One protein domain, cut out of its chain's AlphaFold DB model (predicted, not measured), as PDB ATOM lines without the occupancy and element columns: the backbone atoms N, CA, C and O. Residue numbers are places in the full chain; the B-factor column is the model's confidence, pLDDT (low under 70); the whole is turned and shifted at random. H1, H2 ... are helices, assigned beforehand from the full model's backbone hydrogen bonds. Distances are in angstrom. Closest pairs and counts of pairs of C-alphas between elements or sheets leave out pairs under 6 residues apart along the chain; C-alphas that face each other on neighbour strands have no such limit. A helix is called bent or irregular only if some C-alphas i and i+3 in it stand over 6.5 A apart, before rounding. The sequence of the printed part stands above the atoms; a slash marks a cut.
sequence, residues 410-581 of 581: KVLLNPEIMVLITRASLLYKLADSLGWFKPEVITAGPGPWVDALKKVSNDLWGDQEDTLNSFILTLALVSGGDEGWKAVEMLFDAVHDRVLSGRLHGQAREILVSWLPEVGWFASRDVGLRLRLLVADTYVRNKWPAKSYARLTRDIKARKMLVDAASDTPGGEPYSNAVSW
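AT A GLANCE: This is residues 410 to 581 of the 581 residues of an uncharacterized protein of Pseudomonadales bacterium RIFCSPLOWO2_12_59_9 (UniProt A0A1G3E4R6). Three long helices, H5, H6 and H8, make the core of a compact helical body, their centres set in a triangle; H6 is kinked, crosses H5 at a steep angle and runs nearly alongside H8, the opposite way. At one end of the longest axis gather the short helices H1 to H4, at the other end H10 and H11 fold into a hairpin that packs on H8 through H10, and H7 covers one flank of H5. The printed part has 172 residues with eleven named helices, H1 to H11 in chain order, and no named strand; the class is all helix. The whole is compact, with a radius of gyration of the C-alphas of 15.6 A, and rounded, spanning 41 by 30 by 28 A.

IN THESE COORDINATES: Start at Lys 410 and go on to C-alpha 415 at (-54.882, 100.141, 175.084), where H1 begins, residues 415 to 418. H2 follows at residues 424 to 434, 15.3 A long, then H3 at 439 to 444 and H4 at 447 to 453. Find C-alpha 463 at (-47.524, 74.894, 177.520); from there H5 runs 23.6 A to residue 479. H6, residues 484 to 500, is 22.8 A long and irregular: it has a kink of 52 degrees near residue 491, and C-alphas 490 and 493 are 7.6 A apart. H7 takes residues 506 to 513, and H8 runs 22.2 A from residue 527 to 542. H9 is residues 546 to 549, H10 residues 556 to 567 with 16.7 A, and H11 residues 573 to 580, ending at C-alpha 580, (-19.832, 90.991, 168.408).

HOW THE PARTS SIT: Look first at H5 and H6, the hubs, which touch four helices each. They touch each other at a steep tilt of 46 degrees, opposite ways, with the C-alphas of Ala 476 and Gly 484 closest at 4.7 A. H6 touches H8 at a shallow tilt of 12 degrees, opposite ways; their closest C-alphas, of Val 499 and Gly 528, are 5.9 A apart. H7 touches H5 at a shallow tilt of 20 degrees, the same way, and the C-alphas of Thr 467 and Ala 508 come to 3.9 A. H5, with residue 477 alone, only just touches H8, with 3 pairs of C-alphas within 8 A, the closest being Leu 477 and Thr 538 at 6.0 A. Toward the first residues, H3 touches H5 about perpendicular at 82 degrees, Ile 442 to Ser 479 closest at 5.6 A between C-alphas, and H5 does so with residues 475 to 479 alone. H4 only just touches H6, with 3 pairs within 8 A, and H1 touches H4, where the C-alphas of Pro 415 and Pro 448 are closest at 5.5 A. H2 is close to H5 but not clearly touching it, with Tyr 428 and Leu 468 closest at 6.0 A between C-alphas. Toward the last residues, H10 touches H8 with residues 561 to 566 alone, at a steep tilt of 56 degrees, Ala 536 and Ala 566 closest at 5.2 A between C-alphas. H10 and H11 form a helical hairpin at a shallow tilt of 12 degrees, opposite ways, with the C-alphas of Val 563 and Ser 576 closest at 4.6 A. H9 touches H11, Ala 546 and Tyr 575 closest at 5.1 A between C-alphas, and also H6. In the backbones of H2, H3, H4, H5, H7, H8, H10 and H11 every O i to N i+4 pair is within hydrogen-bond range; H6 has 11 of 13, and H1 and H9 are too short for such a pair.

THE WHOLE: The two C-alphas farthest apart, of Glu 416 and Phe 522, are 46.7 A from each other. The printed part has no cut. The link from H7 to H8, residues 514 to 526, is long. The mean pLDDT of the printed part is 90.8, and residues 521 to 522 and residue 581, the chain's last, are under 70.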
ATOM      1  N   LYS A 410     -61.443  95.379 167.854       94.25
ATOM      2  CA  LYS A 410     -61.101  96.806 168.015       94.25
ATOM      3  C   LYS A 410     -61.343  97.337 169.432       94.25
ATOM      4  O   LYS A 410     -60.635  98.238 169.863       94.25
ATOM      5  N   VAL A 411     -62.354  96.812 170.128       95.62
ATOM      6  CA  VAL A 411     -62.683  97.215 171.502       95.62
ATOM      7  C   VAL A 411     -61.729  96.538 172.476       95.62
ATOM      8  O   VAL A 411     -61.139  97.211 173.312       95.62
ATOM      9  N   LEU A 412     -61.533  95.223 172.337       95.31
ATOM     10  CA  LEU A 412     -60.648  94.459 173.213       95.31
ATOM     11  C   LEU A 412     -59.183  94.909 173.099       95.31
ATOM     12  O   LEU A 412     -58.535  95.110 174.115       95.31
ATOM     13  N   LEU A 413     -58.680  95.124 171.880       94.12
ATOM     14  CA  LEU A 413     -57.296  95.541 171.621       94.12
ATOM     15  C   LEU A 413     -57.055  97.042 171.856       94.12
ATOM     16  O   LEU A 413     -55.965  97.539 171.579       94.12
ATOM     17  N   ASN A 414     -58.052  97.774 172.364       93.75
ATOM     18  CA  ASN A 414     -57.860  99.150 172.798       93.75
ATOM     19  C   ASN A 414     -56.875  99.170 173.991       93.75
ATOM     20  O   ASN A 414     -57.088  98.427 174.955       93.75
ATOM     21  N   PRO A 415     -55.827 100.017 173.973       90.12
ATOM     22  CA  PRO A 415     -54.882 100.141 175.084       90.12
ATOM     23  C   PRO A 415     -55.541 100.369 176.452       90.12
ATOM     24  O   PRO A 415     -55.089  99.802 177.443       90.12
ATOM     25  N   GLU A 416     -56.639 101.132 176.512       92.25
ATOM     26  CA  GLU A 416     -57.399 101.399 177.744       92.25
ATOM     27  C   GLU A 416     -58.069 100.148 178.324       92.25
ATOM     28  O   GLU A 416     -58.303 100.082 179.526       92.25
ATOM     29  N   ILE A 417     -58.363  99.150 177.488       95.31
ATOM     30  CA  ILE A 417     -58.957  97.878 177.911       95.31
ATOM     31  C   ILE A 417     -57.863  96.864 178.235       95.31
ATOM     32  O   ILE A 417     -57.894  96.239 179.294       95.31
ATOM     33  N   MET A 418     -56.856  96.740 177.369       93.88
ATOM     34  CA  MET A 418     -55.743  95.801 177.556       93.88
ATOM     35  C   MET A 418     -54.971  96.067 178.850       93.88
ATOM     36  O   MET A 418     -54.555  95.131 179.531       93.88
ATOM     37  N   VAL A 419     -54.831  97.336 179.241       92.50
ATOM     38  CA  VAL A 419     -54.140  97.732 180.475       92.50
ATOM     39  C   VAL A 419     -54.861  97.290 181.758       92.50
ATOM     40  O   VAL A 419     -54.242  97.270 182.822       92.50
ATOM     41  N   LEU A 420     -56.153  96.950 181.676       94.38
ATOM     42  CA  LEU A 420     -56.956  96.470 182.807       94.38
ATOM     43  C   LEU A 420     -56.749  94.976 183.082       94.38
ATOM     44  O   LEU A 420     -57.204  94.474 184.110       94.38
ATOM     45  N   ILE A 421     -56.092  94.250 182.177       94.81
ATOM     46  CA  ILE A 421     -55.790  92.830 182.353       94.81
ATOM     47  C   ILE A 421     -54.663  92.708 183.381       94.81
ATOM     48  O   ILE A 421     -53.591  93.287 183.218       94.81
ATOM     49  N   THR A 422     -54.895  91.932 184.440       94.19
ATOM     50  CA  THR A 422     -53.927  91.762 185.545       94.19
ATOM     51  C   THR A 422     -53.359  90.347 185.645       94.19
ATOM     52  O   THR A 422     -52.452  90.109 186.440       94.19
ATOM     53  N   ARG A 423     -53.842  89.408 184.822       93.50
ATOM     54  CA  ARG A 423     -53.452  87.990 184.848       93.50
ATOM     55  C   ARG A 423     -53.061  87.479 183.468       93.50
ATOM     56  O   ARG A 423     -53.791  87.697 182.498       93.50
ATOM     57  N   ALA A 424     -51.952  86.750 183.395       93.12
ATOM     58  CA  ALA A 424     -51.474  86.158 182.149       93.12
ATOM     59  C   ALA A 424     -52.456  85.105 181.602       93.12
ATOM     60  O   ALA A 424     -52.680  85.032 180.395       93.12
ATOM     61  N   SER A 425     -53.125  84.352 182.477       93.38
ATOM     62  CA  SER A 425     -54.129  83.356 182.090       93.38
ATOM     63  C   SER A 425     -55.360  83.958 181.410       93.38
ATOM     64  O   SER A 425     -55.912  83.352 180.487       93.38
ATOM     65  N   LEU A 426     -55.779  85.163 181.809       93.38
ATOM     66  CA  LEU A 426     -56.847  85.899 181.131       93.38
ATOM     67  C   LEU A 426     -56.378  86.386 179.757       93.38
ATOM     68  O   LEU A 426     -57.099  86.220 178.776       93.38
ATOM     69  N   LEU A 427     -55.152  86.912 179.674       93.69
ATOM     70  CA  LEU A 427     -54.548  87.341 178.412       93.69
ATOM     71  C   LEU A 427     -54.477  86.188 177.396       93.69
ATOM     72  O   LEU A 427     -54.876  86.360 176.247       93.69
ATOM     73  N   TYR A 428     -54.064  84.995 177.842       94.38
ATOM     74  CA  TYR A 428     -54.064  83.770 177.038       94.38
ATOM     75  C   TYR A 428     -55.468  83.402 176.537       94.38
ATOM     76  O   TYR A 428     -55.662  83.206 175.340       94.38
ATOM     77  N   LYS A 429     -56.475  83.367 177.423       93.38
ATOM     78  CA  LYS A 429     -57.862  83.028 177.044       93.38
ATOM     79  C   LYS A 429     -58.450  84.006 176.025       93.38
ATOM     80  O   LYS A 429     -59.184  83.595 175.126       93.38
ATOM     81  N   LEU A 430     -58.153  85.296 176.177       93.19
ATOM     82  CA  LEU A 430     -58.609  86.339 175.259       93.19
ATOM     83  C   LEU A 430     -57.924  86.220 173.896       93.19
ATOM     84  O   LEU A 430     -58.601  86.346 172.879       93.19
ATOM     85  N   ALA A 431     -56.622  85.921 173.867       92.81
ATOM     86  CA  ALA A 431     -55.890  85.653 172.629       92.81
ATOM     87  C   ALA A 431     -56.448  84.434 171.881       92.81
ATOM     88  O   ALA A 431     -56.712  84.516 170.680       92.81
ATOM     89  N   ASP A 432     -56.718  83.342 172.600       93.56
ATOM     90  CA  ASP A 432     -57.316  82.136 172.025       93.56
ATOM     91  C   ASP A 432     -58.722  82.412 171.462       93.56
ATOM     92  O   ASP A 432     -59.028  82.058 170.323       93.56
ATOM     93  N   SER A 433     -59.549  83.156 172.207       92.19
ATOM     94  CA  SER A 433     -60.920  83.509 171.799       92.19
ATOM     95  C   SER A 433     -60.970  84.474 170.610       92.19
ATOM     96  O   SER A 433     -61.831  84.347 169.733       92.19
ATOM     97  N   LEU A 434     -60.054  85.446 170.559       91.88
ATOM     98  CA  LEU A 434     -59.884  86.335 169.408       91.88
ATOM     99  C   LEU A 434     -59.439  85.553 168.171       91.88
ATOM    100  O   LEU A 434     -59.891  85.842 167.060       91.88
ATOM    101  N   GLY A 435     -58.609  84.533 168.373       91.75
ATOM    102  CA  GLY A 435     -57.881  83.825 167.337       91.75
ATOM    103  C   GLY A 435     -56.520  84.481 167.112       91.75
ATOM    104  O   GLY A 435     -56.435  85.593 166.591       91.75
ATOM    105  N   TRP A 436     -55.467  83.744 167.459       91.62
ATOM    106  CA  TRP A 436     -54.070  84.184 167.537       91.62
ATOM    107  C   TRP A 436     -53.598  85.074 166.375       91.62
ATOM    108  O   TRP A 436     -53.029  86.128 166.608       91.62
ATOM    109  N   PHE A 437     -53.867  84.708 165.119       91.06
ATOM    110  CA  PHE A 437     -53.372  85.445 163.941       91.06
ATOM    111  C   PHE A 437     -54.486  85.905 162.997       91.06
ATOM    112  O   PHE A 437     -54.298  85.952 161.782       91.06
ATOM    113  N   LYS A 438     -55.667  86.247 163.527       92.25
ATOM    114  CA  LYS A 438     -56.680  86.909 162.691       92.25
ATOM    115  C   LYS A 438     -56.170  88.269 162.185       92.25
ATOM    116  O   LYS A 438     -55.372  88.909 162.880       92.25
ATOM    117  N   PRO A 439     -56.627  88.744 161.009       92.88
ATOM    118  CA  PRO A 439     -56.154  89.997 160.415       92.88
ATOM    119  C   PRO A 439     -56.200  91.199 161.366       92.88
ATOM    120  O   PRO A 439     -55.293  92.028 161.353       92.88
ATOM    121  N   GLU A 440     -57.213  91.284 162.227       92.50
ATOM    122  CA  GLU A 440     -57.378  92.369 163.195       92.50
ATOM    123  C   GLU A 440     -56.305  92.350 164.290       92.50
ATOM    124  O   GLU A 440     -55.848  93.412 164.708       92.50
ATOM    125  N   VAL A 441     -55.864  91.160 164.716       93.06
ATOM    126  CA  VAL A 441     -54.790  90.992 165.709       93.06
ATOM    127  C   VAL A 441     -53.444  91.374 165.100       93.06
ATOM    128  O   VAL A 441     -52.689  92.127 165.709       93.06
ATOM    129  N   ILE A 442     -53.174  90.924 163.868       92.19
ATOM    130  CA  ILE A 442     -51.957  91.292 163.128       92.19
ATOM    131  C   ILE A 442     -51.902  92.807 162.907       92.19
ATOM    132  O   ILE A 442     -50.859  93.420 163.115       92.19
ATOM    133  N   THR A 443     -53.031  93.417 162.536       92.00
ATOM    134  CA  THR A 443     -53.125  94.862 162.282       92.00
ATOM    135  C   THR A 443     -52.920  95.690 163.551       92.00
ATOM    136  O   THR A 443     -52.296  96.745 163.490       92.00
ATOM    137  N   ALA A 444     -53.425  95.232 164.702       91.19
ATOM    138  CA  ALA A 444     -53.195  95.905 165.982       91.19
ATOM    139  C   ALA A 444     -51.727  95.830 166.441       91.19
ATOM    140  O   ALA A 444     -51.273  96.681 167.208       91.19
ATOM    141  N   GLY A 445     -50.988  94.825 165.965       91.81
ATOM    142  CA  GLY A 445     -49.584  94.617 166.292       91.81
ATOM    143  C   GLY A 445     -49.353  94.188 167.749       91.81
ATOM    144  O   GLY A 445     -50.295  93.894 168.490       91.81
ATOM    145  N   PRO A 446     -48.087  94.134 168.194       92.56
ATOM    146  CA  PRO A 446     -47.732  93.605 169.507       92.56
ATOM    147  C   PRO A 446     -47.927  94.620 170.638       92.56
ATOM    148  O   PRO A 446     -47.926  94.224 171.799       92.56
ATOM    149  N   GLY A 447     -48.096  95.913 170.332       91.19
ATOM    150  CA  GLY A 447     -48.137  96.998 171.323       91.19
ATOM    151  C   GLY A 447     -49.124  96.756 172.473       91.19
ATOM    152  O   GLY A 447     -48.681  96.670 173.621       91.19
ATOM    153  N   PRO A 448     -50.428  96.545 172.195       91.81
ATOM    154  CA  PRO A 448     -51.424  96.324 173.247       91.81
ATOM    155  C   PRO A 448     -51.121  95.093 174.118       91.81
ATOM    156  O   PRO A 448     -51.365  95.102 175.324       91.81
ATOM    157  N   TRP A 449     -50.544  94.046 173.524       92.38
ATOM    158  CA  TRP A 449     -50.156  92.819 174.225       92.38
ATOM    159  C   TRP A 449     -48.950  93.026 175.133       92.38
ATOM    160  O   TRP A 449     -48.948  92.564 176.269       92.38
ATOM    161  N   VAL A 450     -47.935  93.742 174.650       89.94
ATOM    162  CA  VAL A 450     -46.724  94.064 175.414       89.94
ATOM    163  C   VAL A 450     -47.054  94.964 176.599       89.94
ATOM    164  O   VAL A 450     -46.536  94.751 177.694       89.94
ATOM    165  N   ASP A 451     -47.923  95.955 176.409       88.88
ATOM    166  CA  ASP A 451     -48.313  96.863 177.485       88.88
ATOM    167  C   ASP A 451     -49.140  96.169 178.570       88.88
ATOM    168  O   ASP A 451     -48.927  96.440 179.755       88.88
ATOM    169  N   ALA A 452     -50.003  95.220 178.190       91.38
ATOM    170  CA  ALA A 452     -50.649  94.325 179.145       91.38
ATOM    171  C   ALA A 452     -49.615  93.432 179.856       91.38
ATOM    172  O   ALA A 452     -49.599  93.368 181.086       91.38
ATOM    173  N   LEU A 453     -48.697  92.799 179.113       90.19
ATOM    174  CA  LEU A 453     -47.731  91.844 179.671       90.19
ATOM    175  C   LEU A 453     -46.819  92.467 180.742       90.19
ATOM    176  O   LEU A 453     -46.475  91.809 181.717       90.19
ATOM    177  N   LYS A 454     -46.478  93.755 180.615       88.44
ATOM    178  CA  LYS A 454     -45.696  94.495 181.627       88.44
ATOM    179  C   LYS A 454     -46.394  94.603 182.990       88.44
ATOM    180  O   LYS A 454     -45.723  94.880 183.982       88.44
ATOM    181  N   LYS A 455     -47.723  94.473 183.035       87.75
ATOM    182  CA  LYS A 455     -48.542  94.674 184.241       87.75
ATOM    183  C   LYS A 455     -49.117  93.386 184.812       87.75
ATOM    184  O   LYS A 455     -49.435  93.356 186.000       87.75
ATOM    185  N   VAL A 456     -49.290  92.351 183.991       92.56
ATOM    186  CA  VAL A 456     -49.902  91.104 184.454       92.56
ATOM    187  C   VAL A 456     -49.006  90.363 185.441       92.56
ATOM    188  O   VAL A 456     -47.788  90.290 185.291       92.56
ATOM    189  N   SER A 457     -49.639  89.746 186.433       89.62
ATOM    190  CA  SER A 457     -49.011  88.708 187.241       89.62
ATOM    191  C   SER A 457     -48.958  87.421 186.422       89.62
ATOM    192  O   SER A 457     -49.983  86.986 185.888       89.62
ATOM    193  N   ASN A 458     -47.772  86.819 186.308       86.94
ATOM    194  CA  ASN A 458     -47.619  85.550 185.605       86.94
ATOM    195  C   ASN A 458     -48.199  84.408 186.451       86.94
ATOM    196  O   ASN A 458     -47.576  83.943 187.405       86.94
ATOM    197  N   ASP A 459     -49.410  83.990 186.103       90.75
ATOM    198  CA  ASP A 459     -50.124  82.848 186.674       90.75
ATOM    199  C   ASP A 459     -50.259  81.685 185.673       90.75
ATOM    200  O   ASP A 459     -51.054  80.770 185.890       90.75
ATOM    201  N   LEU A 460     -49.501  81.730 184.569       90.19
ATOM    202  CA  LEU A 460     -49.392  80.655 183.587       90.19
ATOM    203  C   LEU A 460     -48.153  79.808 183.853       90.19
ATOM    204  O   LEU A 460     -47.118  80.321 184.270       90.19
ATOM    205  N   TRP A 461     -48.245  78.516 183.536       86.19
ATOM    206  CA  TRP A 461     -47.110  77.596 183.582       86.19
ATOM    207  C   TRP A 461     -47.137  76.641 182.389       86.19
ATOM    208  O   TRP A 461     -48.203  76.250 181.906       86.19
ATOM    209  N   GLY A 462     -45.952  76.214 181.953       87.75
ATOM    210  CA  GLY A 462     -45.801  75.179 180.931       87.75
ATOM    211  C   GLY A 462     -46.338  75.614 179.567       87.75
ATOM    212  O   GLY A 462     -46.040  76.707 179.099       87.75
ATOM    213  N   ASP A 463     -47.138  74.755 178.933       89.38
ATOM    214  CA  ASP A 463     -47.524  74.894 177.520       89.38
ATOM    215  C   ASP A 463     -48.314  76.186 177.229       89.38
ATOM    216  O   ASP A 463     -48.168  76.780 176.162       89.38
ATOM    217  N   GLN A 464     -49.112  76.679 178.186       91.69
ATOM    218  CA  GLN A 464     -49.875  77.927 178.025       91.69
ATOM    219  C   GLN A 464     -48.977  79.169 178.046       91.69
ATOM    220  O   GLN A 464     -49.180  80.090 177.253       91.69
ATOM    221  N   GLU A 465     -47.978  79.186 178.930       92.94
ATOM    222  CA  GLU A 465     -46.974  80.254 178.994       92.94
ATOM    223  C   GLU A 465     -46.128  80.260 177.717       92.94
ATOM    224  O   GLU A 465     -45.987  81.293 177.060       92.94
ATOM    225  N   ASP A 466     -45.637  79.083 177.315       93.56
ATOM    226  CA  ASP A 466     -44.852  78.910 176.096       93.56
ATOM    227  C   ASP A 466     -45.658  79.327 174.849       93.56
ATOM    228  O   ASP A 466     -45.117  79.973 173.946       93.56
ATOM    229  N   THR A 467     -46.964  79.034 174.812       95.38
ATOM    230  CA  THR A 467     -47.864  79.446 173.724       95.38
ATOM    231  C   THR A 467     -48.056  80.957 173.684       95.38
ATOM    232  O   THR A 467     -47.908  81.550 172.616       95.38
ATOM    233  N   LEU A 468     -48.342  81.597 174.823       95.00
ATOM    234  CA  LEU A 468     -48.530  83.048 174.891       95.00
ATOM    235  C   LEU A 468     -47.253  83.797 174.474       95.00
ATOM    236  O   LEU A 468     -47.315  84.726 173.668       95.00
ATOM    237  N   ASN A 469     -46.093  83.351 174.963       94.62
ATOM    238  CA  ASN A 469     -44.798  83.938 174.618       94.62
ATOM    239  C   ASN A 469     -44.475  83.754 173.130       94.62
ATOM    240  O   ASN A 469     -44.080  84.710 172.458       94.62
ATOM    241  N   SER A 470     -44.698  82.550 172.591       95.50
ATOM    242  CA  SER A 470     -44.490  82.260 171.166       95.50
ATOM    243  C   SER A 470     -45.430  83.075 170.282       95.50
ATOM    244  O   SER A 470     -45.003  83.576 169.242       95.50
ATOM    245  N   PHE A 471     -46.682  83.258 170.703       95.94
ATOM    246  CA  PHE A 471     -47.652  84.103 170.019       95.94
ATOM    247  C   PHE A 471     -47.192  85.559 169.948       95.94
ATOM    248  O   PHE A 471     -47.079  86.086 168.844       95.94
ATOM    249  N   ILE A 472     -46.890  86.202 171.080       94.81
ATOM    250  CA  ILE A 472     -46.533  87.630 171.100       94.81
ATOM    251  C   ILE A 472     -45.213  87.871 170.352       94.81
ATOM    252  O   ILE A 472     -45.112  88.832 169.586       94.81
ATOM    253  N   LEU A 473     -44.225  86.980 170.511       96.12
ATOM    254  CA  LEU A 473     -42.970  87.043 169.757       96.12
ATOM    255  C   LEU A 473     -43.232  86.960 168.250       96.12
ATOM    256  O   LEU A 473     -42.766  87.802 167.485       96.12
ATOM    257  N   THR A 474     -44.003  85.962 167.818       95.81
ATOM    258  CA  THR A 474     -44.307  85.761 166.398       95.81
ATOM    259  C   THR A 474     -45.140  86.915 165.844       95.81
ATOM    260  O   THR A 474     -44.853  87.406 164.758       95.81
ATOM    261  N   LEU A 475     -46.113  87.423 166.605       95.19
ATOM    262  CA  LEU A 475     -46.902  88.595 166.237       95.19
ATOM    263  C   LEU A 475     -46.001  89.806 165.983       95.19
ATOM    264  O   LEU A 475     -46.181  90.488 164.976       95.19
ATOM    265  N   ALA A 476     -45.005  90.045 166.837       95.31
ATOM    266  CA  ALA A 476     -44.041  91.125 166.645       95.31
ATOM    267  C   ALA A 476     -43.186  90.937 165.382       95.31
ATOM    268  O   ALA A 476     -42.947  91.901 164.656       95.31
ATOM    269  N   LEU A 477     -42.771  89.701 165.087       94.06
ATOM    270  CA  LEU A 477     -41.991  89.380 163.887       94.06
ATOM    271  C   LEU A 477     -42.802  89.534 162.587       94.06
ATOM    272  O   LEU A 477     -42.267  89.935 161.551       94.06
ATOM    273  N   VAL A 478     -44.101  89.238 162.640       91.88
ATOM    274  CA  VAL A 478     -45.006  89.293 161.485       91.88
ATOM    275  C   VAL A 478     -45.501  90.712 161.211       91.88
ATOM    276  O   VAL A 478     -45.422  91.174 160.076       91.88
ATOM    277  N   SER A 479     -46.015  91.394 162.236       89.94
ATOM    278  CA  SER A 479     -46.639  92.719 162.091       89.94
ATOM    279  C   SER A 479     -45.627  93.866 162.021       89.94
ATOM    280  O   SER A 479     -45.916  94.896 161.416       89.94
ATOM    281  N   GLY A 480     -44.428  93.690 162.587       85.06
ATOM    282  CA  GLY A 480     -43.402  94.727 162.600       85.06
ATOM    283  C   GLY A 480     -43.794  95.947 163.446       85.06
ATOM    284  O   GLY A 480     -44.340  95.816 164.544       85.06
ATOM    285  N   GLY A 481     -43.480  97.144 162.942       82.56
ATOM    286  CA  GLY A 481     -43.830  98.427 163.567       82.56
ATOM    287  C   GLY A 481     -42.841  98.924 164.631       82.56
ATOM    288  O   GLY A 481     -41.887  98.236 164.996       82.56
ATOM    289  N   ASP A 482     -43.069 100.139 165.136       77.19
ATOM    290  CA  ASP A 482     -42.112 100.869 165.992       77.19
ATOM    291  C   ASP A 482     -41.933 100.265 167.393       77.19
ATOM    292  O   ASP A 482     -40.904 100.465 168.038       77.19
ATOM    293  N   GLU A 483     -42.909  99.484 167.853       80.06
ATOM    294  CA  GLU A 483     -42.909  98.835 169.170       80.06
ATOM    295  C   GLU A 483     -42.560  97.336 169.096       80.06
ATOM    296  O   GLU A 483     -42.353  96.695 170.128       80.06
ATOM    297  N   GLY A 484     -42.448  96.762 167.890       89.56
ATOM    298  CA  GLY A 484     -42.233  95.325 167.707       89.56
ATOM    299  C   GLY A 484     -40.900  94.826 168.260       89.56
ATOM    300  O   GLY A 484     -40.854  93.780 168.906       89.56
ATOM    301  N   TRP A 485     -39.824  95.608 168.132       92.75
ATOM    302  CA  TRP A 485     -38.518  95.225 168.677       92.75
ATOM    303  C   TRP A 485     -38.523  95.076 170.202       92.75
ATOM    304  O   TRP A 485     -37.808  94.219 170.713       92.75
ATOM    305  N   LYS A 486     -39.351  95.843 170.934       91.88
ATOM    306  CA  LYS A 486     -39.469  95.723 172.399       91.88
ATOM    307  C   LYS A 486     -40.076  94.382 172.797       91.88
ATOM    308  O   LYS A 486     -39.643  93.784 173.776       91.88
ATOM    309  N   ALA A 487     -41.054  93.900 172.029       92.81
ATOM    310  CA  ALA A 487     -41.639  92.578 172.228       92.81
ATOM    311  C   ALA A 487     -40.598  91.474 171.997       92.81
ATOM    312  O   ALA A 487     -40.494  90.543 172.793       92.81
ATOM    313  N   VAL A 488     -39.798  91.605 170.931       95.19
ATOM    314  CA  VAL A 488     -38.735  90.644 170.614       95.19
ATOM    315  C   VAL A 488     -37.642  90.665 171.685       95.19
ATOM    316  O   VAL A 488     -37.262  89.604 172.162       95.19
ATOM    317  N   GLU A 489     -37.183  91.841 172.125       93.31
ATOM    318  CA  GLU A 489     -36.198  91.972 173.214       93.31
ATOM    319  C   GLU A 489     -36.697  91.343 174.522       93.31
ATOM    320  O   GLU A 489     -35.920  90.732 175.248       93.31
ATOM    321  N   MET A 490     -37.998  91.438 174.803       91.94
ATOM    322  CA  MET A 490     -38.607  90.886 176.012       91.94
ATOM    323  C   MET A 490     -38.765  89.357 175.985       91.94
ATOM    324  O   MET A 490     -38.665  88.727 177.035       91.94
ATOM    325  N   LEU A 491     -39.049  88.761 174.821       94.56
ATOM    326  CA  LEU A 491     -39.505  87.364 174.728       94.56
ATOM    327  C   LEU A 491     -38.555  86.425 173.982       94.56
ATOM    328  O   LEU A 491     -38.725  85.209 174.076       94.56
ATOM    329  N   PHE A 492     -37.577  86.953 173.239       95.62
ATOM    330  CA  PHE A 492     -36.692  86.137 172.406       95.62
ATOM    331  C   PHE A 492     -35.981  85.057 173.219       95.62
ATOM    332  O   PHE A 492     -36.090  83.890 172.860       95.62
ATOM    333  N   ASP A 493     -35.312  85.429 174.313       93.56
ATOM    334  CA  ASP A 493     -34.516  84.506 175.136       93.56
ATOM    335  C   ASP A 493     -35.385  83.351 175.665       93.56
ATOM    336  O   ASP A 493     -35.070  82.179 175.479       93.56
ATOM    337  N   ALA A 494     -36.565  83.682 176.206       92.00
ATOM    338  CA  ALA A 494     -37.498  82.707 176.765       92.00
ATOM    339  C   ALA A 494     -37.984  81.684 175.722       92.00
ATOM    340  O   ALA A 494     -38.019  80.484 175.996       92.00
ATOM    341  N   VAL A 495     -38.348  82.134 174.517       94.19
ATOM    342  CA  VAL A 495     -38.817  81.230 173.453       94.19
ATOM    343  C   VAL A 495     -37.647  80.472 172.820       94.19
ATOM    344  O   VAL A 495     -37.754  79.275 172.552       94.19
ATOM    345  N   HIS A 496     -36.515  81.137 172.590       95.19
ATOM    346  CA  HIS A 496     -35.329  80.541 171.975       95.19
ATOM    347  C   HIS A 496     -34.747  79.418 172.840       95.19
ATOM    348  O   HIS A 496     -34.483  78.335 172.312       95.19
ATOM    349  N   ASP A 497     -34.675  79.600 174.160       93.06
ATOM    350  CA  ASP A 497     -34.247  78.563 175.104       93.06
ATOM    351  C   ASP A 497     -35.164  77.330 175.073       93.06
ATOM    352  O   ASP A 497     -34.703  76.179 175.103       93.06
ATOM    353  N   ARG A 498     -36.483  77.534 174.962       93.25
ATOM    354  CA  ARG A 498     -37.463  76.440 174.816       93.25
ATOM    355  C   ARG A 498     -37.289  75.685 173.503       93.25
ATOM    356  O   ARG A 498     -37.383  74.456 173.490       93.25
ATOM    357  N   VAL A 499     -36.986  76.397 172.417       93.00
ATOM    358  CA  VAL A 499     -36.684  75.795 171.112       93.00
ATOM    359  C   VAL A 499     -35.390  74.980 171.173       93.00
ATOM    360  O   VAL A 499     -35.390  73.822 170.755       93.00
ATOM    361  N   LEU A 500     -34.305  75.531 171.729       91.50
ATOM    362  CA  LEU A 500     -33.010  74.844 171.823       91.50
ATOM    363  C   LEU A 500     -33.047  73.621 172.742       91.50
ATOM    364  O   LEU A 500     -32.397  72.615 172.460       91.50
ATOM    365  N   SER A 501     -33.818  73.688 173.826       89.56
ATOM    366  CA  SER A 501     -34.004  72.559 174.743       89.56
ATOM    367  C   SER A 501     -34.986  71.501 174.225       89.56
ATOM    368  O   SER A 501     -35.179  70.483 174.891       89.56
ATOM    369  N   GLY A 502     -35.605  71.717 173.058       85.81
ATOM    370  CA  GLY A 502     -36.584  70.803 172.469       85.81
ATOM    371  C   GLY A 502     -37.880  70.685 173.273       85.81
ATOM    372  O   GLY A 502     -38.582  69.691 173.119       85.81
ATOM    373  N   ARG A 503     -38.177  71.670 174.135       88.44
ATOM    374  CA  ARG A 503     -39.328  71.679 175.058       88.44
ATOM    375  C   ARG A 503     -40.537  72.443 174.523       88.44
ATOM    376  O   ARG A 503     -41.573  72.448 175.173       88.44
ATOM    377  N   LEU A 504     -40.407  73.096 173.366       89.50
ATOM    378  CA  LEU A 504     -41.517  73.786 172.718       89.50
ATOM    379  C   LEU A 504     -42.423  72.768 172.005       89.50
ATOM    380  O   LEU A 504     -42.035  72.173 170.990       89.50
ATOM    381  N   HIS A 505     -43.627  72.565 172.534       86.94
ATOM    382  CA  HIS A 505     -44.590  71.579 172.047       86.94
ATOM    383  C   HIS A 505     -45.941  72.224 171.704       86.94
ATOM    384  O   HIS A 505     -46.091  73.444 171.756       86.94
ATOM    385  N   GLY A 506     -46.879  71.391 171.243       89.06
ATOM    386  CA  GLY A 506     -48.275  71.767 171.032       89.06
ATOM    387  C   GLY A 506     -48.479  73.029 170.192       89.06
ATOM    388  O   GLY A 506     -47.805  73.256 169.181       89.06
ATOM    389  N   GLN A 507     -49.413  73.854 170.658       91.12
ATOM    390  CA  GLN A 507     -49.855  75.079 169.996       91.12
ATOM    391  C   GLN A 507     -48.726  76.115 169.872       91.12
ATOM    392  O   GLN A 507     -48.620  76.785 168.846       91.12
ATOM    393  N   ALA A 508     -47.834  76.205 170.865       91.94
ATOM    394  CA  ALA A 508     -46.689  77.115 170.841       91.94
ATOM    395  C   ALA A 508     -45.772  76.848 169.637       91.94
ATOM    396  O   ALA A 508     -45.361  77.768 168.922       91.94
ATOM    397  N   ARG A 509     -45.490  75.566 169.372       93.00
ATOM    398  CA  ARG A 509     -44.677  75.148 168.226       93.00
ATOM    399  C   ARG A 509     -45.401  75.362 166.900       93.00
ATOM    400  O   ARG A 509     -44.764  75.801 165.946       93.00
ATOM    401  N   GLU A 510     -46.691  75.043 166.825       92.56
ATOM    402  CA  GLU A 510     -47.501  75.233 165.612       92.56
ATOM    403  C   GLU A 510     -47.574  76.702 165.201       92.56
ATOM    404  O   GLU A 510     -47.347  77.022 164.031       92.56
ATOM    405  N   ILE A 511     -47.802  77.590 166.173       93.06
ATOM    406  CA  ILE A 511     -47.766  79.039 165.979       93.06
ATOM    407  C   ILE A 511     -46.414  79.442 165.411       93.06
ATOM    408  O   ILE A 511     -46.363  80.056 164.353       93.06
ATOM    409  N   LEU A 512     -45.319  79.065 166.074       92.81
ATOM    410  CA  LEU A 512     -43.999  79.522 165.671       92.81
ATOM    411  C   LEU A 512     -43.636  79.025 164.263       92.81
ATOM    412  O   LEU A 512     -43.296  79.822 163.391       92.81
ATOM    413  N   VAL A 513     -43.735  77.715 164.018       91.56
ATOM    414  CA  VAL A 513     -43.273  77.072 162.775       91.56
ATOM    415  C   VAL A 513     -44.024  77.570 161.541       91.56
ATOM    416  O   VAL A 513     -43.409  77.661 160.478       91.56
ATOM    417  N   SER A 514     -45.303  77.928 161.684       91.75
ATOM    418  CA  SER A 514     -46.142  78.445 160.592       91.75
ATOM    419  C   SER A 514     -45.612  79.738 159.962       91.75
ATOM    420  O   SER A 514     -45.950  80.037 158.821       91.75
ATOM    421  N   TRP A 515     -44.771  80.487 160.680       90.19
ATOM    422  CA  TRP A 515     -44.230  81.774 160.231       90.19
ATOM    423  C   TRP A 515     -42.720  81.757 159.983       90.19
ATOM    424  O   TRP A 515     -42.147  82.762 159.564       90.19
ATOM    425  N   LEU A 516     -42.055  80.629 160.241       91.94
ATOM    426  CA  LEU A 516     -40.614  80.507 160.055       91.94
ATOM    427  C   LEU A 516     -40.248  80.367 158.568       91.94
ATOM    428  O   LEU A 516     -40.873  79.564 157.870       91.94
ATOM    429  N   PRO A 517     -39.174  81.024 158.095       88.50
ATOM    430  CA  PRO A 517     -38.763  80.982 156.695       88.50
ATOM    431  C   PRO A 517     -38.427  79.560 156.249       88.50
ATOM    432  O   PRO A 517     -37.922  78.749 157.035       88.50
ATOM    433  N   GLU A 518     -38.686  79.258 154.980       83.00
ATOM    434  CA  GLU A 518     -38.171  78.045 154.358       83.00
ATOM    435  C   GLU A 518     -36.670  78.200 154.102       83.00
ATOM    436  O   GLU A 518     -36.198  79.205 153.579       83.00
ATOM    437  N   VAL A 519     -35.915  77.182 154.492       82.44
ATOM    438  CA  VAL A 519     -34.472  77.085 154.267       82.44
ATOM    439  C   VAL A 519     -34.191  75.756 153.572       82.44
ATOM    440  O   VAL A 519     -35.038  74.859 153.581       82.44
ATOM    441  N   GLY A 520     -33.009  75.609 152.967       73.88
ATOM    442  CA  GLY A 520     -32.641  74.398 152.225       73.88
ATOM    443  C   GLY A 520     -32.909  73.100 153.004       73.88
ATOM    444  O   GLY A 520     -32.860  73.085 154.235       73.88
ATOM    445  N   TRP A 521     -33.175  72.000 152.284       63.84
ATOM    446  CA  TRP A 521     -33.702  70.731 152.826       63.84
ATOM    447  C   TRP A 521     -33.074  70.326 154.170       63.84
ATOM    448  O   TRP A 521     -33.796  70.055 155.129       63.84
ATOM    449  N   PHE A 522     -31.742  70.325 154.274       65.69
ATOM    450  CA  PHE A 522     -31.026  69.899 155.483       65.69
ATOM    451  C   PHE A 522     -31.246  70.815 156.700       65.69
ATOM    452  O   PHE A 522     -31.287  70.321 157.824       65.69
ATOM    453  N   ALA A 523     -31.449  72.115 156.487       73.50
ATOM    454  CA  ALA A 523     -31.657  73.112 157.537       73.50
ATOM    455  C   ALA A 523     -33.140  73.298 157.914       73.50
ATOM    456  O   ALA A 523     -33.444  73.868 158.958       73.50
ATOM    457  N   SER A 524     -34.079  72.790 157.106       73.56
ATOM    458  CA  SER A 524     -35.528  72.988 157.310       73.56
ATOM    459  C   SER A 524     -36.051  72.432 158.646       73.56
ATOM    460  O   SER A 524     -37.051  72.918 159.185       73.56
ATOM    461  N   ARG A 525     -35.336  71.442 159.203       77.94
ATOM    462  CA  ARG A 525     -35.614  70.801 160.498       77.94
ATOM    463  C   ARG A 525     -35.100  71.600 161.702       77.94
ATOM    464  O   ARG A 525     -35.547  71.332 162.815       77.94
ATOM    465  N   ASP A 526     -34.199  72.562 161.503       87.81
ATOM    466  CA  ASP A 526     -33.653  73.395 162.577       87.81
ATOM    467  C   ASP A 526     -34.553  74.615 162.826       87.81
ATOM    468  O   ASP A 526     -34.399  75.690 162.244       87.81
ATOM    469  N   VAL A 527     -35.530  74.428 163.717       89.31
ATOM    470  CA  VAL A 527     -36.459  75.481 164.163       89.31
ATOM    471  C   VAL A 527     -35.703  76.650 164.802       89.31
ATOM    472  O   VAL A 527     -36.082  77.804 164.612       89.31
ATOM    473  N   GLY A 528     -34.610  76.372 165.519       90.88
ATOM    474  CA  GLY A 528     -33.813  77.397 166.184       90.88
ATOM    475  C   GLY A 528     -33.101  78.305 165.186       90.88
ATOM    476  O   GLY A 528     -33.118  79.523 165.356       90.88
ATOM    477  N   LEU A 529     -32.482  77.730 164.153       91.81
ATOM    478  CA  LEU A 529     -31.848  78.487 163.071       91.81
ATOM    479  C   LEU A 529     -32.872  79.347 162.335       91.81
ATOM    480  O   LEU A 529     -32.663  80.548 162.181       91.81
ATOM    481  N   ARG A 530     -34.002  78.753 161.941       93.38
ATOM    482  CA  ARG A 530     -35.066  79.461 161.222       93.38
ATOM    483  C   ARG A 530     -35.648  80.620 162.040       93.38
ATOM    484  O   ARG A 530     -35.898  81.676 161.470       93.38
ATOM    485  N   LEU A 531     -35.804  80.460 163.359       94.81
ATOM    486  CA  LEU A 531     -36.202  81.552 164.258       94.81
ATOM    487  C   LEU A 531     -35.180  82.697 164.245       94.81
ATOM    488  O   LEU A 531     -35.561  83.853 164.088       94.81
ATOM    489  N   ARG A 532     -33.881  82.399 164.367       95.06
ATOM    490  CA  ARG A 532     -32.835  83.437 164.359       95.06
ATOM    491  C   ARG A 532     -32.760  84.183 163.027       95.06
ATOM    492  O   ARG A 532     -32.629  85.402 163.039       95.06
ATOM    493  N   LEU A 533     -32.893  83.469 161.908       93.50
ATOM    494  CA  LEU A 533     -32.953  84.069 160.571       93.50
ATOM    495  C   LEU A 533     -34.176  84.979 160.417       93.50
ATOM    496  O   LEU A 533     -34.036  86.104 159.953       93.50
ATOM    497  N   LEU A 534     -35.357  84.545 160.879       94.31
ATOM    498  CA  LEU A 534     -36.562  85.383 160.867       94.31
ATOM    499  C   LEU A 534     -36.385  86.660 161.696       94.31
ATOM    500  O   LEU A 534     -36.823  87.737 161.291       94.31
ATOM    501  N   VAL A 535     -35.751  86.548 162.865       95.44
ATOM    502  CA  VAL A 535     -35.479  87.694 163.740       95.44
ATOM    503  C   VAL A 535     -34.506  88.657 163.057       95.44
ATOM    504  O   VAL A 535     -34.797  89.848 162.993       95.44
ATOM    505  N   ALA A 536     -33.396  88.164 162.501       94.56
ATOM    506  CA  ALA A 536     -32.434  88.984 161.762       94.56
ATOM    507  C   ALA A 536     -33.087  89.708 160.572       94.56
ATOM    508  O   ALA A 536     -32.991  90.933 160.475       94.56
ATOM    509  N   ASP A 537     -33.821  88.977 159.730       94.06
ATOM    510  CA  ASP A 537     -34.553  89.534 158.588       94.06
ATOM    511  C   ASP A 537     -35.550  90.611 159.026       94.06
ATOM    512  O   ASP A 537     -35.579  91.710 158.474       94.06
ATOM    513  N   THR A 538     -36.316  90.353 160.087       94.25
ATOM    514  CA  THR A 538     -37.304  91.313 160.592       94.25
ATOM    515  C   THR A 538     -36.653  92.596 161.102       94.25
ATOM    516  O   THR A 538     -37.168  93.682 160.818       94.25
ATOM    517  N   TYR A 539     -35.529  92.493 161.816       95.50
ATOM    518  CA  TYR A 539     -34.770  93.655 162.277       95.50
ATOM    519  C   TYR A 539     -34.271  94.498 161.099       95.50
ATOM    520  O   TYR A 539     -34.453  95.717 161.100       95.50
ATOM    521  N   VAL A 540     -33.716  93.861 160.063       94.06
ATOM    522  CA  VAL A 540     -33.275  94.541 158.836       94.06
ATOM    523  C   VAL A 540     -34.457  95.207 158.126       94.06
ATOM    524  O   VAL A 540     -34.424  96.412 157.870       94.06
ATOM    525  N   ARG A 541     -35.521  94.443 157.862       93.38
ATOM    526  CA  ARG A 541     -36.721  94.869 157.128       93.38
ATOM    527  C   ARG A 541     -37.412  96.070 157.774       93.38
ATOM    528  O   ARG A 541     -37.801  96.994 157.064       93.38
ATOM    529  N   ASN A 542     -37.530  96.083 159.103       92.88
ATOM    530  CA  ASN A 542     -38.171  97.171 159.851       92.88
ATOM    531  C   ASN A 542     -37.193  98.264 160.316       92.88
ATOM    532  O   ASN A 542     -37.618  99.213 160.971       92.88
ATOM    533  N   LYS A 543     -35.895  98.155 159.993       93.31
ATOM    534  CA  LYS A 543     -34.846  99.100 160.423       93.31
ATOM    535  C   LYS A 543     -34.832  99.333 161.942       93.31
ATOM    536  O   LYS A 543     -34.649 100.457 162.411       93.31
ATOM    537  N   TRP A 544     -35.049  98.271 162.713       94.81
ATOM    538  CA  TRP A 544     -35.068  98.343 164.173       94.81
ATOM    539  C   TRP A 544     -33.670  98.622 164.759       94.81
ATOM    540  O   TRP A 544     -32.656  98.381 164.106       94.81
ATOM    541  N   PRO A 545     -33.551  99.130 166.000       94.62
ATOM    542  CA  PRO A 545     -32.251  99.527 166.541       94.62
ATOM    543  C   PRO A 545     -31.277  98.347 166.708       94.62
ATOM    544  O   PRO A 545     -31.561  97.400 167.440       94.62
ATOM    545  N   ALA A 546     -30.066  98.443 166.146       93.25
ATOM    546  CA  ALA A 546     -29.037  97.400 166.292       93.25
ATOM    547  C   ALA A 546     -28.642  97.129 167.759       93.25
ATOM    548  O   ALA A 546     -28.353  95.996 168.136       93.25
ATOM    549  N   LYS A 547     -28.726  98.149 168.626       92.56
ATOM    550  CA  LYS A 547     -28.533  97.993 170.079       92.56
ATOM    551  C   LYS A 547     -29.583  97.088 170.733       92.56
ATOM    552  O   LYS A 547     -29.271  96.429 171.716       92.56
ATOM    553  N   SER A 548     -30.811  97.062 170.216       93.00
ATOM    554  CA  SER A 548     -31.851  96.134 170.682       93.00
ATOM    555  C   SER A 548     -31.501  94.698 170.296       93.00
ATOM    556  O   SER A 548     -31.565  93.804 171.133       93.00
ATOM    557  N   TYR A 549     -31.016  94.490 169.068       93.88
ATOM    558  CA  TYR A 549     -30.581  93.175 168.590       93.88
ATOM    559  C   TYR A 549     -29.452  92.576 169.452       93.88
ATOM    560  O   TYR A 549     -29.479  91.399 169.802       93.88
ATOM    561  N   ALA A 550     -28.505  93.410 169.889       91.56
ATOM    562  CA  ALA A 550     -27.438  93.009 170.809       91.56
ATOM    563  C   ALA A 550     -27.928  92.612 172.216       91.56
ATOM    564  O   ALA A 550     -27.222  91.907 172.935       91.56
ATOM    565  N   ARG A 551     -29.126  93.055 172.619       93.31
ATOM    566  CA  ARG A 551     -29.714  92.794 173.943       93.31
ATOM    567  C   ARG A 551     -30.669  91.601 173.976       93.31
ATOM    568  O   ARG A 551     -31.138  91.271 175.059       93.31
ATOM    569  N   LEU A 552     -30.923  90.947 172.838       93.44
ATOM    570  CA  LEU A 552     -31.891  89.846 172.735       93.44
ATOM    571  C   LEU A 552     -31.592  88.665 173.664       93.44
ATOM    572  O   LEU A 552     -32.516  87.992 174.104       93.44
ATOM    573  N   THR A 553     -30.317  88.400 173.941       91.06
ATOM    574  CA  THR A 553     -29.890  87.314 174.826       91.06
ATOM    575  C   THR A 553     -28.595  87.681 175.538       91.06
ATOM    576  O   THR A 553     -27.742  88.398 175.003       91.06
ATOM    577  N   ARG A 554     -28.441  87.183 176.765       88.12
ATOM    578  CA  ARG A 554     -27.192  87.289 177.534       88.12
ATOM    579  C   ARG A 554     -26.319  86.041 177.403       88.12
ATOM    580  O   ARG A 554     -25.154  86.095 177.797       88.12
ATOM    581  N   ASP A 555     -26.848  84.947 176.856       90.19
ATOM    582  CA  ASP A 555     -26.107  83.701 176.695       90.19
ATOM    583  C   ASP A 555     -25.069  83.805 175.567       90.19
ATOM    584  O   ASP A 555     -25.356  84.218 174.441       90.19
ATOM    585  N   ILE A 556     -23.830  83.407 175.862       87.75
ATOM    586  CA  ILE A 556     -22.694  83.555 174.940       87.75
ATOM    587  C   ILE A 556     -22.885  82.682 173.690       87.75
ATOM    588  O   ILE A 556     -22.524  83.099 172.585       87.75
ATOM    589  N   LYS A 557     -23.461  81.479 173.834       89.56
ATOM    590  CA  LYS A 557     -23.729  80.596 172.689       89.56
ATOM    591  C   LYS A 557     -24.839  81.172 171.815       89.56
ATOM    592  O   LYS A 557     -24.654  81.237 170.601       89.56
ATOM    593  N   ALA A 558     -25.944  81.618 172.407       89.69
ATOM    594  CA  ALA A 558     -27.051  82.236 171.687       89.69
ATOM    595  C   ALA A 558     -26.613  83.522 170.964       89.69
ATOM    596  O   ALA A 558     -26.964  83.705 169.798       89.69
ATOM    597  N   ARG A 559     -25.755  84.352 171.581       91.06
ATOM    598  CA  ARG A 559     -25.145  85.529 170.930       91.06
ATOM    599  C   ARG A 559     -24.352  85.155 169.683       91.06
ATOM    600  O   ARG A 559     -24.562  85.761 168.637       91.06
ATOM    601  N   LYS A 560     -23.490  84.134 169.753       91.56
ATOM    602  CA  LYS A 560     -22.745  83.659 168.574       91.56
ATOM    603  C   LYS A 560     -23.692  83.194 167.463       91.56
ATOM    604  O   LYS A 560     -23.520  83.570 166.312       91.56
ATOM    605  N   MET A 561     -24.734  82.444 167.818       93.25
ATOM    606  CA  MET A 561     -25.731  81.988 166.848       93.25
ATOM    607  C   MET A 561     -26.529  83.140 166.207       93.25
ATOM    608  O   MET A 561     -26.979  82.999 165.070       93.25
ATOM    609  N   LEU A 562     -26.740  84.255 166.918       93.38
ATOM    610  CA  LEU A 562     -27.346  85.475 166.369       93.38
ATOM    611  C   LEU A 562     -26.390  86.221 165.427       93.38
ATOM    612  O   LEU A 562     -26.839  86.707 164.394       93.38
ATOM    613  N   VAL A 563     -25.088  86.276 165.740       93.19
ATOM    614  CA  VAL A 563     -24.053  86.826 164.837       93.19
ATOM    615  C   VAL A 563     -24.043  86.068 163.512       93.19
ATOM    616  O   VAL A 563     -24.081  86.694 162.452       93.19
ATOM    617  N   ASP A 564     -24.047  84.734 163.572       92.19
ATOM    618  CA  ASP A 564     -24.071  83.880 162.384       92.19
ATOM    619  C   ASP A 564     -25.343  84.160 161.551       92.19
ATOM    620  O   ASP A 564     -25.258  84.494 160.372       92.19
ATOM    621  N   ALA A 565     -26.522  84.161 162.187       91.94
ATOM    622  CA  ALA A 565     -27.793  84.418 161.502       91.94
ATOM    623  C   ALA A 565     -27.900  85.830 160.894       91.94
ATOM    624  O   ALA A 565     -28.443  85.992 159.801       91.94
ATOM    625  N   ALA A 566     -27.393  86.859 161.580       92.62
ATOM    626  CA  ALA A 566     -27.354  88.219 161.054       92.62
ATOM    627  C   ALA A 566     -26.390  88.345 159.866       92.62
ATOM    628  O   ALA A 566     -26.704  89.036 158.904       92.62
ATOM    629  N   SER A 567     -25.244  87.663 159.909       92.00
ATOM    630  CA  SER A 567     -24.258  87.679 158.816       92.00
ATOM    631  C   SER A 567     -24.791  87.002 157.550       92.00
ATOM    632  O   SER A 567     -24.514  87.462 156.445       92.00
ATOM    633  N   ASP A 568     -25.616  85.967 157.721       88.38
ATOM    634  CA  ASP A 568     -26.279  85.249 156.628       88.38
ATOM    635  C   ASP A 568     -27.514  85.987 156.069       88.38
ATOM    636  O   ASP A 568     -28.075  85.585 155.046       88.38
ATOM    637  N   THR A 569     -27.950  87.076 156.711       90.88
ATOM    638  CA  THR A 569     -29.113  87.869 156.292       90.88
ATOM    639  C   THR A 569     -28.670  89.096 155.480       90.88
ATOM    640  O   THR A 569     -27.883  89.908 155.979       90.88
ATOM    641  N   PRO A 570     -29.185  89.314 154.253       90.69
ATOM    642  CA  PRO A 570     -28.865  90.507 153.468       90.69
ATOM    643  C   PRO A 570     -29.149  91.803 154.242       90.69
ATOM    644  O   PRO A 570     -30.266  92.023 154.693       90.69
ATOM    645  N   GLY A 571     -28.143  92.672 154.398       90.19
ATOM    646  CA  GLY A 571     -28.256  93.912 155.183       90.19
ATOM    647  C   GLY A 571     -28.072  93.742 156.699       90.19
ATOM    648  O   GLY A 571     -28.229  94.711 157.441       90.19
ATOM    649  N   GLY A 572     -27.714  92.541 157.164       92.06
ATOM    650  CA  GLY A 572     -27.541  92.208 158.579       92.06
ATOM    651  C   GLY A 572     -26.201  92.617 159.215       92.06
ATOM    652  O   GLY A 572     -26.056  92.518 160.434       92.06
ATOM    653  N   GLU A 573     -25.239  93.135 158.441       91.88
ATOM    654  CA  GLU A 573     -23.899  93.532 158.920       91.88
ATOM    655  C   GLU A 573     -23.920  94.458 160.159       91.88
ATOM    656  O   GLU A 573     -23.205  94.167 161.124       91.88
ATOM    657  N   PRO A 574     -24.763  95.515 160.239       91.44
ATOM    658  CA  PRO A 574     -24.824  96.369 161.429       91.44
ATOM    659  C   PRO A 574     -25.256  95.618 162.697       91.44
ATOM    660  O   PRO A 574     -24.838  95.974 163.798       91.44
ATOM    661  N   TYR A 575     -26.083  94.581 162.550       93.31
ATOM    662  CA  TYR A 575     -26.606  93.769 163.649       93.31
ATOM    663  C   TYR A 575     -25.592  92.711 164.100       93.31
ATOM    664  O   TYR A 575     -25.383  92.544 165.300       93.31
ATOM    665  N   SER A 576     -24.904  92.068 163.148       91.12
ATOM    666  CA  SER A 576     -23.785  91.151 163.412       91.12
ATOM    667  C   SER A 576     -22.653  91.856 164.172       91.12
ATOM    668  O   SER A 576     -22.199  91.388 165.222       91.12
ATOM    669  N   ASN A 577     -22.284  93.060 163.718       90.44
ATOM    670  CA  ASN A 577     -21.300  93.897 164.396       90.44
ATOM    671  C   ASN A 577     -21.769  94.280 165.804       90.44
ATOM    672  O   ASN A 577     -20.996  94.147 166.743       90.44
ATOM    673  N   ALA A 578     -23.028  94.690 165.990       89.00
ATOM    674  CA  ALA A 578     -23.539  95.108 167.298       89.00
ATOM    675  C   ALA A 578     -23.530  94.002 168.371       89.00
ATOM    676  O   ALA A 578     -23.406  94.325 169.548       89.00
ATOM    677  N   VAL A 579     -23.658  92.725 167.991       86.00
ATOM    678  CA  VAL A 579     -23.619  91.579 168.927       86.00
ATOM    679  C   VAL A 579     -22.183  91.113 169.202       86.00
ATOM    680  O   VAL A 579     -21.939  90.468 170.223       86.00
ATOM    681  N   SER A 580     -21.237  91.421 168.311       74.38
ATOM    682  CA  SER A 580     -19.832  90.991 168.408       74.38
ATOM    683  C   SER A 580     -19.007  91.776 169.443       74.38
ATOM    684  O   SER A 580     -17.917  91.334 169.802       74.38
ATOM    685  N   TRP A 581     -19.539  92.901 169.938       56.06
ATOM    686  CA  TRP A 581     -19.016  93.705 171.055       56.06
ATOM    687  C   TRP A 581     -19.866  93.496 172.312       56.06
ATOM    688  O   TRP A 581     -19.306  93.559 173.428       56.06
TER     689      TRP A 581